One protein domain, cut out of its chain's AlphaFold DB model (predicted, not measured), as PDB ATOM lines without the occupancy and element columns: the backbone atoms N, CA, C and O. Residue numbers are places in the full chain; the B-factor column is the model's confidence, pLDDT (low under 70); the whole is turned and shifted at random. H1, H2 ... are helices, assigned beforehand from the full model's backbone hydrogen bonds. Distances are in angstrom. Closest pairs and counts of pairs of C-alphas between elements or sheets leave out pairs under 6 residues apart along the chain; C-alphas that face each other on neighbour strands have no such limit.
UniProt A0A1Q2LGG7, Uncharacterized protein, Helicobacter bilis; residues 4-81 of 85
ATOM      1  N   GLN A   4     134.520 138.033 136.004       83.06
ATOM      2  CA  GLN A   4     135.086 137.825 134.666       83.06
ATOM      3  C   GLN A   4     134.155 138.342 133.567       83.06
ATOM      4  O   GLN A   4     134.612 138.871 132.552       83.06
ATOM      5  N   GLU A   5     132.841 138.221 133.756       86.62
ATOM      6  CA  GLU A   5     131.862 138.760 132.813       86.62
ATOM      7  C   GLU A   5     131.882 140.296 132.808       86.62
ATOM      8  O   GLU A   5     131.882 140.910 131.737       86.62
ATOM      9  N   LEU A   6     132.008 140.916 133.988       87.62
ATOM     10  CA  LEU A   6     132.195 142.365 134.127       87.62
ATOM     11  C   LEU A   6     133.489 142.842 133.462       87.62
ATOM     12  O   LEU A   6     133.480 143.851 132.759       87.62
ATOM     13  N   ILE A   7     134.587 142.098 133.622       87.19
ATOM     14  CA  ILE A   7     135.869 142.392 132.970       87.19
ATOM     15  C   ILE A   7     135.728 142.355 131.449       87.19
ATOM     16  O   ILE A   7     136.136 143.305 130.784       87.19
ATOM     17  N   LYS A   8     135.110 141.313 130.882       87.75
ATOM     18  CA  LYS A   8     134.898 141.211 129.427       87.75
ATOM     19  C   LYS A   8     134.086 142.386 128.885       87.75
ATOM     20  O   LYS A   8     134.465 142.987 127.880       87.75
ATOM     21  N   GLN A   9     132.998 142.746 129.565       87.62
ATOM     22  CA  GLN A   9     132.200 143.914 129.188       87.62
ATOM     23  C   GLN A   9     133.015 145.208 129.284       87.62
ATOM     24  O   GLN A   9     132.954 146.050 128.388       87.62
ATOM     25  N   TYR A  10     133.825 145.349 130.331       87.25
ATOM     26  CA  TYR A  10     134.664 146.520 130.522       87.25
ATOM     27  C   TYR A  10     135.768 146.628 129.461       87.25
ATOM     28  O   TYR A  10     135.968 147.704 128.909       87.25
ATOM     29  N   VAL A  11     136.427 145.524 129.088       87.81
ATOM     30  CA  VAL A  11     137.398 145.479 127.978       87.81
ATOM     31  C   VAL A  11     136.763 145.957 126.677       87.81
ATOM     32  O   VAL A  11     137.369 146.760 125.966       87.81
ATOM     33  N   LYS A  12     135.529 145.532 126.390       88.00
ATOM     34  CA  LYS A  12     134.779 145.980 125.213       88.00
ATOM     35  C   LYS A  12     134.519 147.486 125.231       88.00
ATOM     36  O   LYS A  12     134.755 148.160 124.230       88.00
ATOM     37  N   ILE A  13     134.103 148.035 126.376       86.50
ATOM     38  CA  ILE A  13     133.914 149.485 126.564       86.50
ATOM     39  C   ILE A  13     135.235 150.228 126.343       86.50
ATOM     40  O   ILE A  13     135.299 151.148 125.535       86.50
ATOM     41  N   VAL A  14     136.304 149.792 127.011       85.56
ATOM     42  CA  VAL A  14     137.649 150.375 126.896       85.56
ATOM     43  C   VAL A  14     138.200 150.233 125.478       85.56
ATOM     44  O   VAL A  14     139.058 151.013 125.077       85.56
ATOM     45  N   SER A  15     137.738 149.260 124.696       84.00
ATOM     46  CA  SER A  15     138.132 149.095 123.299       84.00
ATOM     47  C   SER A  15     137.601 150.197 122.398       84.00
ATOM     48  O   SER A  15     138.358 150.714 121.573       84.00
ATOM     49  N   ASP A  16     136.357 150.605 122.628       79.88
ATOM     50  CA  ASP A  16     135.703 151.702 121.920       79.88
ATOM     51  C   ASP A  16     136.146 153.081 122.446       79.88
ATOM     52  O   ASP A  16     136.273 154.040 121.688       79.88
ATOM     53  N   THR A  17     136.461 153.173 123.744       80.31
ATOM     54  CA  THR A  17     136.786 154.438 124.421       80.31
ATOM     55  C   THR A  17     138.201 154.449 125.034       80.31
ATOM     56  O   THR A  17     139.158 153.899 124.476       80.31
ATOM     57  N   HIS A  18     138.370 155.145 126.162       80.44
ATOM     58  CA  HIS A  18     139.580 155.193 126.976       80.44
ATOM     59  C   HIS A  18     139.352 154.457 128.301       80.44
ATOM     60  O   HIS A  18     138.221 154.244 128.729       80.44
ATOM     61  N   PHE A  19     140.440 154.055 128.954       82.81
ATOM     62  CA  PHE A  19     140.364 153.402 130.257       82.81
ATOM     63  C   PHE A  19     140.012 154.413 131.357       82.81
ATOM     64  O   PHE A  19     140.707 155.417 131.524       82.81
ATOM     65  N   GLU A  20     138.960 154.132 132.130       82.12
ATOM     66  CA  GLU A  20     138.420 155.026 133.161       82.12
ATOM     67  C   GLU A  20     138.531 154.388 134.554       82.12
ATOM     68  O   GLU A  20     137.862 153.402 134.854       82.12
ATOM     69  N   ARG A  21     139.336 154.972 135.450       76.00
ATOM     70  CA  ARG A  21     139.529 154.450 136.821       76.00
ATOM     71  C   ARG A  21     138.430 154.835 137.816       76.00
ATOM     72  O   ARG A  21     138.429 154.340 138.937       76.00
ATOM     73  N   GLY A  22     137.534 155.755 137.462       81.00
ATOM     74  CA  GLY A  22     136.525 156.263 138.391       81.00
ATOM     75  C   GLY A  22     135.423 155.237 138.645       81.00
ATOM     76  O   GLY A  22     134.661 154.942 137.727       81.00
ATOM     77  N   LYS A  23     135.277 154.751 139.886       82.31
ATOM     78  CA  LYS A  23     134.240 153.770 140.265       82.31
ATOM     79  C   LYS A  23     132.818 154.187 139.877       82.31
ATOM     80  O   LYS A  23     132.055 153.353 139.417       82.31
ATOM     81  N   GLN A  24     132.502 155.483 139.944       83.56
ATOM     82  CA  GLN A  24     131.214 156.042 139.503       83.56
ATOM     83  C   GLN A  24     130.973 155.923 137.995       83.56
ATOM     84  O   GLN A  24     129.833 155.875 137.541       83.56
ATOM     85  N   ILE A  25     132.042 155.952 137.204       85.19
ATOM     86  CA  ILE A  25     131.943 155.845 135.751       85.19
ATOM     87  C   ILE A  25     131.865 154.373 135.368       85.19
ATOM     88  O   ILE A  25     130.997 153.990 134.591       85.19
ATOM     89  N   VAL A  26     132.709 153.540 135.979       85.69
ATOM     90  CA  VAL A  26     132.687 152.081 135.813       85.69
ATOM     91  C   VAL A  26     131.320 151.511 136.204       85.69
ATOM     92  O   VAL A  26     130.753 150.741 135.431       85.69
ATOM     93  N   SER A  27     130.745 151.947 137.331       88.38
ATOM     94  CA  SER A  27     129.425 151.505 137.792       88.38
ATOM     95  C   SER A  27     128.317 151.856 136.801       88.38
ATOM     96  O   SER A  27     127.527 150.995 136.431       88.38
ATOM     97  N   LYS A  28     128.313 153.086 136.269       87.88
ATOM     98  CA  LYS A  28     127.362 153.517 135.230       87.88
ATOM     99  C   LYS A  28     127.540 152.772 133.911       87.88
ATOM    100  O   LYS A  28     126.556 152.422 133.272       87.88
ATOM    101  N   ARG A  29     128.787 152.550 133.486       85.94
ATOM    102  CA  ARG A  29     129.115 151.883 132.217       85.94
ATOM    103  C   ARG A  29     128.727 150.409 132.223       85.94
ATOM    104  O   ARG A  29     128.254 149.916 131.207       85.94
ATOM    105  N   LEU A  30     128.928 149.734 133.352       85.81
ATOM    106  CA  LEU A  30     128.603 148.318 133.537       85.81
ATOM    107  C   LEU A  30     127.206 148.097 134.134       85.81
ATOM    108  O   LEU A  30     126.785 146.955 134.272       85.81
ATOM    109  N   ASN A  31     126.484 149.173 134.466       88.56
ATOM    110  CA  ASN A  31     125.190 149.138 135.148       88.56
ATOM    111  C   ASN A  31     125.210 148.270 136.426       88.56
ATOM    112  O   ASN A  31     124.323 147.448 136.654       88.56
ATOM    113  N   ILE A  32     126.253 148.454 137.239       88.00
ATOM    114  CA  ILE A  32     126.487 147.758 138.514       88.00
ATOM    115  C   ILE A  32     126.502 148.745 139.681       88.00
ATOM    116  O   ILE A  32     126.494 149.963 139.491       88.00
ATOM    117  N   THR A  33     126.554 148.222 140.903       90.00
ATOM    118  CA  THR A  33     126.694 149.047 142.108       90.00
ATOM    119  C   THR A  33     128.095 149.665 142.226       90.00
ATOM    120  O   THR A  33     129.069 149.177 141.649       90.00
ATOM    121  N   GLU A  34     128.224 150.764 142.978       88.12
ATOM    122  CA  GLU A  34     129.539 151.375 143.240       88.12
ATOM    123  C   GLU A  34     130.472 150.445 144.027       88.12
ATOM    124  O   GLU A  34     131.681 150.492 143.812       88.12
ATOM    125  N   GLU A  35     129.924 149.587 144.890       88.50
ATOM    126  CA  GLU A  35     130.677 148.575 145.638       88.50
ATOM    127  C   GLU A  35     131.243 147.492 144.710       88.50
ATOM    128  O   GLU A  35     132.426 147.166 144.795       88.50
ATOM    129  N   GLU A  36     130.449 146.988 143.758       87.62
ATOM    130  CA  GLU A  36     130.938 146.042 142.745       87.62
ATOM    131  C   GLU A  36     131.988 146.682 141.828       87.62
ATOM    132  O   GLU A  36     132.988 146.046 141.494       87.62
ATOM    133  N   ALA A  37     131.801 147.947 141.443       87.50
ATOM    134  CA  ALA A  37     132.782 148.683 140.649       87.50
ATOM    135  C   ALA A  37     134.084 148.934 141.425       87.50
ATOM    136  O   ALA A  37     135.168 148.875 140.843       87.50
ATOM    137  N   GLU A  38     134.000 149.201 142.731       88.06
ATOM    138  CA  GLU A  38     135.168 149.340 143.599       88.06
ATOM    139  C   GLU A  38     135.919 148.013 143.718       88.06
ATOM    140  O   GLU A  38     137.121 147.981 143.444       88.06
ATOM    141  N   ALA A  39     135.215 146.915 144.004       87.75
ATOM    142  CA  ALA A  39     135.796 145.577 144.052       87.75
ATOM    143  C   ALA A  39     136.467 145.206 142.720       87.75
ATOM    144  O   ALA A  39     137.618 144.771 142.706       87.75
ATOM    145  N   LEU A  40     135.799 145.471 141.588       86.06
ATOM    146  CA  LEU A  40     136.352 145.281 140.247       86.06
ATOM    147  C   LEU A  40     137.627 146.110 140.044       86.06
ATOM    148  O   LEU A  40     138.635 145.576 139.588       86.06
ATOM    149  N   SER A  41     137.614 147.389 140.430       84.44
ATOM    150  CA  SER A  41     138.767 148.289 140.280       84.44
ATOM    151  C   SER A  41     139.992 147.869 141.099       84.44
ATOM    152  O   SER A  41     141.124 148.213 140.751       84.44
ATOM    153  N   GLN A  42     139.773 147.122 142.185       85.94
ATOM    154  CA  GLN A  42     140.837 146.605 143.038       85.94
ATOM    155  C   GLN A  42     141.487 145.336 142.483       85.94
ATOM    156  O   GLN A  42     142.633 145.058 142.852       85.94
ATOM    157  N   THR A  43     140.817 144.618 141.575       88.12
ATOM    158  CA  THR A  43     141.375 143.418 140.941       88.12
ATOM    159  C   THR A  43     142.633 143.741 140.134       88.12
ATOM    160  O   THR A  43     142.740 144.787 139.486       88.12
ATOM    161  N   ASP A  44     143.600 142.825 140.159       88.19
ATOM    162  CA  ASP A  44     144.820 142.942 139.357       88.19
ATOM    163  C   ASP A  44     144.511 142.981 137.862       88.19
ATOM    164  O   ASP A  44     145.113 143.749 137.116       88.19
ATOM    165  N   GLU A  45     143.493 142.238 137.438       85.62
ATOM    166  CA  GLU A  45     143.089 142.166 136.040       85.62
ATOM    167  C   GLU A  45     142.529 143.505 135.532       85.62
ATOM    168  O   GLU A  45     142.860 143.946 134.433       85.62
ATOM    169  N   PHE A  46     141.779 144.245 136.355       87.00
ATOM    170  CA  PHE A  46     141.340 145.596 135.996       87.00
ATOM    171  C   PHE A  46     142.508 146.584 135.870       87.00
ATOM    172  O   PHE A  46     142.531 147.427 134.968       87.00
ATOM    173  N   LYS A  47     143.507 146.487 136.755       87.31
ATOM    174  CA  LYS A  47     144.726 147.309 136.666       87.31
ATOM    175  C   LYS A  47     145.513 146.981 135.397       87.31
ATOM    176  O   LYS A  47     145.923 147.906 134.691       87.31
ATOM    177  N   GLU A  48     145.634 145.693 135.082       88.44
ATOM    178  CA  GLU A  48     146.281 145.171 133.879       88.44
ATOM    179  C   GLU A  48     145.624 145.722 132.605       88.44
ATOM    180  O   GLU A  48     146.331 146.217 131.727       88.44
ATOM    181  N   ILE A  49     144.287 145.761 132.523       87.44
ATOM    182  CA  ILE A  49     143.559 146.366 131.390       87.44
ATOM    183  C   ILE A  49     144.008 147.810 131.146       87.44
ATOM    184  O   ILE A  49     144.237 148.204 130.001       87.44
ATOM    185  N   GLY A  50     144.169 148.606 132.205       86.56
ATOM    186  CA  GLY A  50     144.614 149.994 132.089       86.56
ATOM    187  C   GLY A  50     146.039 150.125 131.554       86.56
ATOM    188  O   GLY A  50     146.312 150.975 130.702       86.56
ATOM    189  N   GLU A  51     146.949 149.268 132.013       86.25
ATOM    190  CA  GLU A  51     148.328 149.235 131.520       86.25
ATOM    191  C   GLU A  51     148.413 148.747 130.071       86.25
ATOM    192  O   GLU A  51     149.128 149.335 129.255       86.25
ATOM    193  N   LEU A  52     147.649 147.711 129.728       86.25
ATOM    194  CA  LEU A  52     147.553 147.176 128.376       86.25
ATOM    195  C   LEU A  52     146.955 148.203 127.418       86.25
ATOM    196  O   LEU A  52     147.500 148.397 126.331       86.25
ATOM    197  N   LYS A  53     145.886 148.905 127.813       84.38
ATOM    198  CA  LYS A  53     145.280 149.961 126.994       84.38
ATOM    199  C   LYS A  53     146.271 151.089 126.770       84.38
ATOM    200  O   LYS A  53     146.403 151.551 125.643       84.38
ATOM    201  N   ARG A  54     147.029 151.481 127.798       82.94
ATOM    202  CA  ARG A  54     148.094 152.481 127.658       82.94
ATOM    203  C   ARG A  54     149.183 152.023 126.687       82.94
ATOM    204  O   ARG A  54     149.570 152.804 125.830       82.94
ATOM    205  N   LYS A  55     149.639 150.767 126.768       80.00
ATOM    206  CA  LYS A  55     150.603 150.190 125.810       80.00
ATOM    207  C   LYS A  55     150.037 150.132 124.389       80.00
ATOM    208  O   LYS A  55     150.773 150.366 123.437       80.00
ATOM    209  N   PHE A  56     148.755 149.810 124.237       79.88
ATOM    210  CA  PHE A  56     148.073 149.770 122.946       79.88
ATOM    211  C   PHE A  56     147.962 151.165 122.315       79.88
ATOM    212  O   PHE A  56     148.259 151.332 121.135       79.88
ATOM    213  N   ASP A  57     147.593 152.167 123.113       75.69
ATOM    214  CA  ASP A  57     147.485 153.561 122.678       75.69
ATOM    215  C   ASP A  57     148.861 154.162 122.347       75.69
ATOM    216  O   ASP A  57     149.033 154.814 121.319       75.69
ATOM    217  N   ASP A  58     149.883 153.858 123.154       73.00
ATOM    218  CA  ASP A  58     151.258 154.308 122.919       73.00
ATOM    219  C   ASP A  58     151.854 153.681 121.648       73.00
ATOM    220  O   ASP A  58     152.477 154.377 120.857       73.00
ATOM    221  N   LYS A  59     151.553 152.406 121.352       64.88
ATOM    222  CA  LYS A  59     151.931 151.763 120.077       64.88
ATOM    223  C   LYS A  59     151.152 152.271 118.859       64.88
ATOM    224  O   LYS A  59     151.592 152.045 117.732       64.88
ATOM    225  N   LYS A  60     149.999 152.922 119.054       62.12
ATOM    226  CA  LYS A  60     149.293 153.649 117.984       62.12
ATOM    227  C   LYS A  60     149.910 155.016 117.709       62.12
ATOM    228  O   LYS A  60     149.660 155.568 116.635       62.12
ATOM    229  N   ARG A  61     150.714 155.564 118.628       55.09
ATOM    230  CA  ARG A  61     151.484 156.772 118.333       55.09
ATOM    231  C   ARG A  61     152.484 156.423 117.233       55.09
ATOM    232  O   ARG A  61     153.121 155.374 117.312       55.09
ATOM    233  N   PRO A  62     152.577 157.236 116.170       52.03
ATOM    234  CA  PRO A  62     153.514 156.978 115.093       52.03
ATOM    235  C   PRO A  62     154.932 157.057 115.659       52.03
ATOM    236  O   PRO A  62     155.477 158.138 115.847       52.03
ATOM    237  N   ASP A  63     155.512 155.897 115.953       49.09
ATOM    238  CA  ASP A  63     156.939 155.765 116.190       49.09
ATOM    239  C   ASP A  63     157.590 155.947 114.818       49.09
ATOM    240  O   ASP A  63     157.480 155.086 113.940       49.09
ATOM    241  N   THR A  64     158.174 157.122 114.590       54.81
ATOM    242  CA  THR A  64     158.723 157.566 113.300       54.81
ATOM    243  C   THR A  64     159.816 156.636 112.746       54.81
ATOM    244  O   THR A  64     160.247 156.826 111.613       54.81
ATOM    245  N   ASP A  65     160.228 155.616 113.509       53.25
ATOM    246  CA  ASP A  65     161.396 154.777 113.247       53.25
ATOM    247  C   ASP A  65     161.112 153.254 113.236       53.25
ATOM    248  O   ASP A  65     161.906 152.478 112.703       53.25
ATOM    249  N   LYS A  66     159.967 152.769 113.753       50.72
ATOM    250  CA  LYS A  66     159.715 151.318 113.907       50.72
ATOM    251  C   LYS A  66     158.546 150.803 113.065       50.72
ATOM    252  O   LYS A  66     157.375 150.891 113.423       50.72
ATOM    253  N   LYS A  67     158.894 150.141 111.955       50.09
ATOM    254  CA  LYS A  67     158.021 149.433 110.989       50.09
ATOM    255  C   LYS A  67     157.311 148.173 111.532       50.09
ATOM    256  O   LYS A  67     157.076 147.234 110.778       50.09
ATOM    257  N   VAL A  68     156.938 148.114 112.809       51.22
ATOM    258  CA  VAL A  68     156.126 147.000 113.332       51.22
ATOM    259  C   VAL A  68     154.853 147.562 113.945       51.22
ATOM    260  O   VAL A  68     154.740 147.745 115.154       51.22
ATOM    261  N   LYS A  69     153.876 147.856 113.081       54.78
ATOM    262  CA  LYS A  69     152.499 148.082 113.522       54.78
ATOM    263  C   LYS A  69     151.973 146.744 114.025       54.78
ATOM    264  O   LYS A  69     151.831 145.813 113.240       54.78
ATOM    265  N   LEU A  70     151.694 146.635 115.320       56.44
ATOM    266  CA  LEU A  70     150.858 145.541 115.805       56.44
ATOM    267  C   LEU A  70     149.460 145.771 115.226       56.44
ATOM    268  O   LEU A  70     148.790 146.737 115.584       56.44
ATOM    269  N   LEU A  71     149.080 144.939 114.256       63.53
ATOM    270  CA  LEU A  71     147.853 145.053 113.461       63.53
ATOM    271  C   LEU A  71     146.628 144.549 114.240       63.53
ATOM    272  O   LEU A  71     145.880 143.720 113.740       63.53
ATOM    273  N   PHE A  72     146.418 145.024 115.466       71.75
ATOM    274  CA  PHE A  72     145.153 144.776 116.155       71.75
ATOM    275  C   PHE A  72     144.178 145.897 115.795       71.75
ATOM    276  O   PHE A  72     144.479 147.084 115.964       71.75
ATOM    277  N   ASN A  73     143.006 145.518 115.284       74.31
ATOM    278  CA  ASN A  73     141.975 146.467 114.854       74.31
ATOM    279  C   ASN A  73     141.452 147.302 116.030       74.31
ATOM    280  O   ASN A  73     141.164 148.494 115.893       74.31
ATOM    281  N   ASN A  74     141.360 146.683 117.204       82.69
ATOM    282  CA  ASN A  74     140.884 147.304 118.426       82.69
ATOM    283  C   ASN A  74     141.597 146.699 119.652       82.69
ATOM    284  O   ASN A  74     142.412 145.783 119.534       82.69
ATOM    285  N   PHE A  75     141.344 147.267 120.828       84.12
ATOM    286  CA  PHE A  75     142.005 146.832 122.059       84.12
ATOM    287  C   PHE A  75     141.468 145.487 122.566       84.12
ATOM    288  O   PHE A  75     142.222 144.729 123.162       84.12
ATOM    289  N   GLU A  76     140.193 145.181 122.318       86.62
ATOM    290  CA  GLU A  76     139.582 143.892 122.670       86.62
ATOM    291  C   GLU A  76     140.315 142.723 121.994       86.62
ATOM    292  O   GLU A  76     140.669 141.755 122.661       86.62
ATOM    293  N   ASP A  77     140.620 142.846 120.701       83.50
ATOM    294  CA  ASP A  77     141.371 141.855 119.925       83.50
ATOM    295  C   ASP A  77     142.790 141.660 120.485       83.50
ATOM    296  O   ASP A  77     143.238 140.535 120.705       83.50
ATOM    297  N   PHE A  78     143.461 142.763 120.836       84.25
ATOM    298  CA  PHE A  78     144.760 142.732 121.514       84.25
ATOM    299  C   PHE A  78     144.695 142.047 122.889       84.25
ATOM    300  O   PHE A  78     145.561 141.234 123.212       84.25
ATOM    301  N   TYR A  79     143.682 142.367 123.697       85.62
ATOM    302  CA  TYR A  79     143.499 141.812 125.038       85.62
ATOM    303  C   TYR A  79     143.215 140.307 124.989       85.62
ATOM    304  O   TYR A  79     143.858 139.534 125.699       85.62
ATOM    305  N   ASN A  80     142.310 139.877 124.107       84.25
ATOM    306  CA  ASN A  80     141.974 138.465 123.921       84.25
ATOM    307  C   ASN A  80     143.165 137.658 123.395       84.25
ATOM    308  O   ASN A  80     143.403 136.548 123.871       84.25
ATOM    309  N   TRP A  81     143.932 138.212 122.450       84.44
ATOM    310  CA  TRP A  81     145.163 137.587 121.970       84.44
ATOM    311  C   TRP A  81     146.181 137.408 123.099       84.44
ATOM    312  O   TRP A  81     146.723 136.317 123.258       84.44
TER     313      TRP A  81
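Overview. This is residues 4 to 81 of the 85 residues of an uncharacterized protein of Helicobacter bilis (UniProt A0A1Q2LGG7). Two helices, H1 and the longer H4, run side by side the same way; H5 packs across both of them, on the later part of H1 and the middle stretch of H4, while H2 and H3 make a crossed pair at the end where H1 and H4 begin. Beyond the last residues of H4 a loop sticks out with residues 62 to 67, adding to the length of the whole, before the long link folds back to H5. The printed part has 78 residues with five named helices, in the order H1, H2, H3, H4, H5, and no named strand; the class is all helix, with 54 residues in named helices. The helix packing is mostly crossed, with one of the five touching pairs at a shallow tilt. The whole is only just compact, close to loose, with a radius of gyration of the C-alphas of 13.6 A and spans of 45 by 20 by 19 A.

Arrangement. The first helix, H1, residues 4 to 16, is the hub: it touches H2, residues 23 to 30, H4, residues 44 to 60, and H5, residues 75 to 81. H1 and H2 are about perpendicular, at 88 degrees, and their closest C-alphas, those of Leu 6 and Leu 30, are 7.0 A apart. H2 touches H3, residues 34 to 42, also about perpendicular at 79 degrees, with the closest C-alphas, those of Ser 27 and Ala 37, 5.2 A apart. H3 is close to H1 but not clearly touching it; the closest C-alphas, those of Ile 7 and Leu 40, are 7.8 A apart. H3 and H4 are also close but not clearly touching, with the C-alphas of Leu 40 and Phe 46 closest at 6.6 A, and their steep tilt of 69 degrees is only just short of about perpendicular. H1 and H4 touch and run the same way at a shallow tilt of 20 degrees; their closest C-alphas, those of Ile 7 and Phe 46, are 7.0 A apart. H5 touches H1 at residues 11 to 16 of H1 alone, with the C-alphas of Ser 15 and Phe 75 closest at 4.7 A, and the two run opposite ways at a steep tilt of 48 degrees. H5 touches H4 at residues 49 to 56 of H4 alone; the closest C-alphas, those of Lys 53 and Phe 75, are 6.7 A apart. H4 and H5 run opposite ways at a steep tilt of 67 degrees, only just short of about perpendicular. H2 is apart from H4 and from H5, and H3 is apart from H5. In H1, H2, H3, H4 and H5 every O i to N i+4 pair is within hydrogen-bond range.

Along the chain. H1 begins at C-alpha 4, at (135.086, 137.825, 134.666), and runs 18.9 A to C-alpha 16. H2, residues 23 to 30, and H3, residues 34 to 42, measure 10.3 A and 12.3 A from first to last C-alpha. H4 is the longest helix, with 17 residues over 24.3 A, from C-alpha 44 at (144.820, 142.942, 139.357) to C-alpha 60. H5, residues 75 to 81, measures 9.8 A and ends with C-alpha 81 at (145.163, 137.587, 121.970).

Size, cuts and confidence. The two C-alphas farthest apart, those of Thr 33 and Asp 65, are 45.5 A apart. The printed part has no cut. The link from H4 to H5, residues 61 to 74, is long; those from H2 to H3 and from H3 to H4 are tight, and that from H1 to H2 is short. Residues 62 to 67 stand free. The mean pLDDT of the printed part is 79.8, and residues 59 to 71 are under 70, of which 59 to 60 belong to H4.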